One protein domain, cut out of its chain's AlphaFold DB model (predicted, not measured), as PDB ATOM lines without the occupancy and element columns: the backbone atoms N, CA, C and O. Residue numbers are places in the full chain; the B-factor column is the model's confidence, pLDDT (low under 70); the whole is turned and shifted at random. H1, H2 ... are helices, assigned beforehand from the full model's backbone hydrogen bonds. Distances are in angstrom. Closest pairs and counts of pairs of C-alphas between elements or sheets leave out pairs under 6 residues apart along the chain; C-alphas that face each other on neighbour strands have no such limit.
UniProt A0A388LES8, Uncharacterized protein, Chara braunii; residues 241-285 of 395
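AT A GLANCE: This is residues 241 to 285 of the 395 residues of an uncharacterized protein of Chara braunii (UniProt A0A388LES8). The long helix H1 and the shorter H3 form the two sides of an open, flat horseshoe, with the short H2 at its bend and an empty middle. After H3, residues 279 to 285 curl back at the open end. The printed part has 45 residues with three named helices, in the order H1, H2, H3, and no named strand: all helix. It is loose, with a radius of gyration of the C-alphas of 12.7 A and spans of 32 by 30 by 14 A.

HOW THE PARTS SIT: H1, residues 241 to 257, touches no helix. It is only just apart from H2, residues 262 to 266, at 8.4 A, and apart from H3, residues 268 to 278. H2 and H3 are close but not clearly touching; their closest C-alphas, Val 264 and Trp 270, are 7.2 A apart. Every O i to N i+4 pair is within hydrogen-bond range in H1 and H3; H2 has 0 of 1, but 2 of 2 O i to N i+3 pairs.

IN THESE COORDINATES: H1 runs 24.5 A from C-alpha 241 at (42.938, 53.469, 55.651). H2 measures 7.4 A. H3 runs 15.3 A to C-alpha 278 at (26.138, 46.530, 50.181).

THE WHOLE: The farthest C-alphas, Gly 259 and Arg 282, are 32.9 A apart. The printed part has no cut, both links are tight, and no printed residue is under 70 in pLDDT.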
ATOM      1  N   GLY A 241      42.341  53.840  56.935       77.25
ATOM      2  CA  GLY A 241      42.938  53.469  55.651       77.25
ATOM      3  C   GLY A 241      43.830  52.231  55.775       77.25
ATOM      4  O   GLY A 241      43.798  51.356  54.905       77.25
ATOM      5  N   ASP A 242      44.510  52.067  56.912       81.75
ATOM      6  CA  ASP A 242      45.341  50.897  57.174       81.75
ATOM      7  C   ASP A 242      44.495  49.635  57.346       81.75
ATOM      8  O   ASP A 242      44.891  48.556  56.900       81.75
ATOM      9  N   ALA A 243      43.313  49.730  57.962       78.50
ATOM     10  CA  ALA A 243      42.400  48.595  58.093       78.50
ATOM     11  C   ALA A 243      41.856  48.152  56.730       78.50
ATOM     12  O   ALA A 243      41.740  46.946  56.468       78.50
ATOM     13  N   LEU A 244      41.569  49.103  55.838       78.62
ATOM     14  CA  LEU A 244      41.137  48.799  54.478       78.62
ATOM     15  C   LEU A 244      42.261  48.131  53.676       78.62
ATOM     16  O   LEU A 244      42.018  47.111  53.026       78.62
ATOM     17  N   GLN A 245      43.490  48.643  53.760       80.00
ATOM     18  CA  GLN A 245      44.643  48.051  53.077       80.00
ATOM     19  C   GLN A 245      44.981  46.656  53.612       80.00
ATOM     20  O   GLN A 245      45.157  45.724  52.828       80.00
ATOM     21  N   ARG A 246      44.959  46.453  54.935       86.25
ATOM     22  CA  ARG A 246      45.114  45.122  55.550       86.25
ATOM     23  C   ARG A 246      44.063  44.134  55.045       86.25
ATOM     24  O   ARG A 246      44.392  42.994  54.710       86.25
ATOM     25  N   THR A 247      42.811  44.577  54.932       82.88
ATOM     26  CA  THR A 247      41.718  43.755  54.396       82.88
ATOM     27  C   THR A 247      41.955  43.399  52.925       82.88
ATOM     28  O   THR A 247      41.793  42.241  52.542       82.88
ATOM     29  N   ARG A 248      42.392  44.365  52.103       84.50
ATOM     30  CA  ARG A 248      42.717  44.162  50.679       84.50
ATOM     31  C   ARG A 248      43.853  43.159  50.486       84.50
ATOM     32  O   ARG A 248      43.697  42.228  49.697       84.50
ATOM     33  N   SER A 249      44.954  43.309  51.218       88.50
ATOM     34  CA  SER A 249      46.110  42.411  51.115       88.50
ATOM     35  C   SER A 249      45.755  40.981  51.514       88.50
ATOM     36  O   SER A 249      46.013  40.055  50.748       88.50
ATOM     37  N   THR A 250      45.067  40.806  52.647       91.88
ATOM     38  CA  THR A 250      44.653  39.477  53.134       91.88
ATOM     39  C   THR A 250      43.676  38.798  52.167       91.88
ATOM     40  O   THR A 250      43.736  37.591  51.940       91.88
ATOM     41  N   PHE A 251      42.771  39.573  51.559       89.88
ATOM     42  CA  PHE A 251      41.858  39.053  50.544       89.88
ATOM     43  C   PHE A 251      42.610  38.550  49.307       89.88
ATOM     44  O   PHE A 251      42.314  37.461  48.821       89.88
ATOM     45  N   LEU A 252      43.580  39.314  48.798       89.00
ATOM     46  CA  LEU A 252      44.360  38.911  47.625       89.00
ATOM     47  C   LEU A 252      45.211  37.670  47.903       89.00
ATOM     48  O   LEU A 252      45.230  36.768  47.070       89.00
ATOM     49  N   GLU A 253      45.851  37.593  49.071       93.19
ATOM     50  CA  GLU A 253      46.589  36.408  49.522       93.19
ATOM     51  C   GLU A 253      45.697  35.159  49.492       93.19
ATOM     52  O   GLU A 253      46.021  34.180  48.820       93.19
ATOM     53  N   TRP A 254      44.498  35.240  50.080       94.31
ATOM     54  CA  TRP A 254      43.529  34.143  50.049       94.31
ATOM     55  C   TRP A 254      43.119  33.730  48.625       94.31
ATOM     56  O   TRP A 254      42.975  32.540  48.342       94.31
ATOM     57  N   VAL A 255      42.929  34.688  47.711       91.94
ATOM     58  CA  VAL A 255      42.579  34.404  46.307       91.94
ATOM     59  C   VAL A 255      43.680  33.612  45.608       91.94
ATOM     60  O   VAL A 255      43.372  32.660  44.882       91.94
ATOM     61  N   TYR A 256      44.941  33.990  45.832       90.19
ATOM     62  CA  TYR A 256      46.091  33.295  45.264       90.19
ATOM     63  C   TYR A 256      46.266  31.900  45.869       90.19
ATOM     64  O   TYR A 256      46.365  30.934  45.111       90.19
ATOM     65  N   ASP A 257      46.200  31.770  47.193       91.06
ATOM     66  CA  ASP A 257      46.327  30.487  47.895       91.06
ATOM     67  C   ASP A 257      45.229  29.491  47.505       91.06
ATOM     68  O   ASP A 257      45.476  28.296  47.338       91.06
ATOM     69  N   ALA A 258      44.001  29.978  47.311       88.12
ATOM     70  CA  ALA A 258      42.869  29.162  46.880       88.12
ATOM     71  C   ALA A 258      42.861  28.874  45.364       88.12
ATOM     72  O   ALA A 258      41.977  28.157  44.885       88.12
ATOM     73  N   GLY A 259      43.798  29.437  44.589       89.19
ATOM     74  CA  GLY A 259      43.863  29.279  43.133       89.19
ATOM     75  C   GLY A 259      42.635  29.833  42.399       89.19
ATOM     76  O   GLY A 259      42.253  29.329  41.338       89.19
ATOM     77  N   ILE A 260      41.967  30.844  42.962       89.06
ATOM     78  CA  ILE A 260      40.738  31.405  42.393       89.06
ATOM     79  C   ILE A 260      41.102  32.302  41.208       89.06
ATOM     80  O   ILE A 260      41.725  33.350  41.350       89.06
ATOM     81  N   SER A 261      40.657  31.926  40.006       85.12
ATOM     82  CA  SER A 261      40.853  32.763  38.820       85.12
ATOM     83  C   SER A 261      40.136  34.108  38.959       85.12
ATOM     84  O   SER A 261      38.938  34.154  39.251       85.12
ATOM     85  N   PHE A 262      40.811  35.201  38.585       81.56
ATOM     86  CA  PHE A 262      40.215  36.542  38.546       81.56
ATOM     87  C   PHE A 262      38.938  36.637  37.694       81.56
ATOM     88  O   PHE A 262      38.084  37.495  37.926       81.56
ATOM     89  N   ARG A 263      38.745  35.722  36.733       85.25
ATOM     90  CA  ARG A 263      37.507  35.644  35.940       85.25
ATOM     91  C   ARG A 263      36.269  35.367  36.801       85.25
ATOM     92  O   ARG A 263      35.167  35.731  36.394       85.25
ATOM     93  N   VAL A 264      36.419  34.759  37.980       85.25
ATOM     94  CA  VAL A 264      35.311  34.468  38.905       85.25
ATOM     95  C   VAL A 264      34.670  35.756  39.425       85.25
ATOM     96  O   VAL A 264      33.440  35.833  39.471       85.25
ATOM     97  N   PHE A 265      35.460  36.799  39.691       86.19
ATOM     98  CA  PHE A 265      34.957  38.101  40.146       86.19
ATOM     99  C   PHE A 265      34.169  38.852  39.064       86.19
ATOM    100  O   PHE A 265      33.358  39.723  39.363       86.19
ATOM    101  N   ARG A 266      34.319  38.475  37.790       77.50
ATOM    102  CA  ARG A 266      33.533  39.046  36.682       77.50
ATOM    103  C   ARG A 266      32.151  38.399  36.525       77.50
ATOM    104  O   ARG A 266      31.315  38.880  35.756       77.50
ATOM    105  N   ARG A 267      31.869  37.300  37.233       82.56
ATOM    106  CA  ARG A 267      30.603  36.564  37.095       82.56
ATOM    107  C   ARG A 267      29.445  37.327  37.737       82.56
ATOM    108  O   ARG A 267      29.579  37.951  38.787       82.56
ATOM    109  N   SER A 268      28.256  37.215  37.146       75.88
ATOM    110  CA  SER A 268      27.022  37.811  37.688       75.88
ATOM    111  C   SER A 268      26.652  37.288  39.081       75.88
ATOM    112  O   SER A 268      25.954  37.964  39.830       75.88
ATOM    113  N   SER A 269      27.111  36.091  39.456       80.50
ATOM    114  CA  SER A 269      26.960  35.549  40.811       80.50
ATOM    115  C   SER A 269      27.750  36.345  41.849       80.50
ATOM    116  O   SER A 269      27.202  36.657  42.900       80.50
ATOM    117  N   TRP A 270      28.995  36.722  41.538       84.94
ATOM    118  CA  TRP A 270      29.830  37.536  42.424       84.94
ATOM    119  C   TRP A 270      29.251  38.941  42.604       84.94
ATOM    120  O   TRP A 270      29.072  39.398  43.728       84.94
ATOM    121  N   ARG A 271      28.836  39.584  41.504       85.94
ATOM    122  CA  ARG A 271      28.191  40.908  41.553       85.94
ATOM    123  C   ARG A 271      26.908  40.915  42.383       85.94
ATOM    124  O   ARG A 271      26.707  41.818  43.184       85.94
ATOM    125  N   ARG A 272      26.057  39.892  42.234       84.38
ATOM    126  CA  ARG A 272      24.842  39.749  43.055       84.38
ATOM    127  C   ARG A 272      25.159  39.590  44.538       84.38
ATOM    128  O   ARG A 272      24.472  40.183  45.359       84.38
ATOM    129  N   HIS A 273      26.187  38.813  44.867       85.50
ATOM    130  CA  HIS A 273      26.635  38.655  46.245       85.50
ATOM    131  C   HIS A 273      27.122  39.987  46.830       85.50
ATOM    132  O   HIS A 273      26.635  40.402  47.874       85.50
ATOM    133  N   HIS A 274      27.995  40.700  46.115       85.56
ATOM    134  CA  HIS A 274      28.515  41.994  46.561       85.56
ATOM    135  C   HIS A 274      27.413  43.054  46.708       85.56
ATOM    136  O   HIS A 274      27.412  43.824  47.665       85.56
ATOM    137  N   LYS A 275      26.427  43.057  45.801       87.50
ATOM    138  CA  LYS A 275      25.242  43.915  45.903       87.50
ATOM    139  C   LYS A 275      24.434  43.621  47.171       87.50
ATOM    140  O   LYS A 275      24.115  44.547  47.902       87.50
ATOM    141  N   ALA A 276      24.173  42.348  47.470       85.38
ATOM    142  CA  ALA A 276      23.448  41.959  48.681       85.38
ATOM    143  C   ALA A 276      24.191  42.356  49.971       85.38
ATOM    144  O   ALA A 276      23.558  42.704  50.961       85.38
ATOM    145  N   VAL A 277      25.528  42.332  49.954       83.62
ATOM    146  CA  VAL A 277      26.358  42.796  51.077       83.62
ATOM    147  C   VAL A 277      26.265  44.314  51.246       83.62
ATOM    148  O   VAL A 277      26.146  44.791  52.368       83.62
ATOM    149  N   ALA A 278      26.272  45.073  50.148       83.06
ATOM    150  CA  ALA A 278      26.138  46.530  50.181       83.06
ATOM    151  C   ALA A 278      24.737  47.003  50.616       83.06
ATOM    152  O   ALA A 278      24.601  48.088  51.173       83.06
ATOM    153  N   GLU A 279      23.704  46.194  50.373       88.50
ATOM    154  CA  GLU A 279      22.316  46.462  50.775       88.50
ATOM    155  C   GLU A 279      22.031  46.129  52.252       88.50
ATOM    156  O   GLU A 279      20.918  46.367  52.728       88.50
ATOM    157  N   LEU A 280      23.008  45.597  53.000       86.75
ATOM    158  CA  LEU A 280      22.832  45.322  54.425       86.75
ATOM    159  C   LEU A 280      22.548  46.622  55.206       86.75
ATOM    160  O   LEU A 280      23.189  47.648  54.960       86.75
ATOM    161  N   PRO A 281      21.615  46.599  56.179       86.31
ATOM    162  CA  PRO A 281      21.339  47.763  57.009       86.31
ATOM    163  C   PRO A 281      22.598  48.270  57.718       86.31
ATOM    164  O   PRO A 281      23.452  47.488  58.144       86.31
ATOM    165  N   ARG A 282      22.691  49.591  57.900       76.00
ATOM    166  CA  ARG A 282      23.800  50.214  58.638       76.00
ATOM    167  C   ARG A 282      23.895  49.599  60.040       76.00
ATOM    168  O   ARG A 282      22.924  49.619  60.786       76.00
ATOM    169  N   GLY A 283      25.060  49.045  60.375       76.25
ATOM    170  CA  GLY A 283      25.308  48.343  61.642       76.25
ATOM    171  C   GLY A 283      25.220  46.814  61.562       76.25
ATOM    172  O   GLY A 283      25.693  46.139  62.474       76.25
ATOM    173  N   VAL A 284      24.703  46.247  60.466       78.62
ATOM    174  CA  VAL A 284      24.715  44.798  60.223       78.62
ATOM    175  C   VAL A 284      26.003  44.426  59.495       78.62
ATOM    176  O   VAL A 284      26.242  44.850  58.367       78.62
ATOM    177  N   ARG A 285      26.852  43.623  60.143       77.25
ATOM    178  CA  ARG A 285      28.074  43.097  59.524       77.25
ATOM    179  C   ARG A 285      27.757  41.839  58.729       77.25
ATOM    180  O   ARG A 285      27.033  40.965  59.201       77.25
TER     181      ARG A 285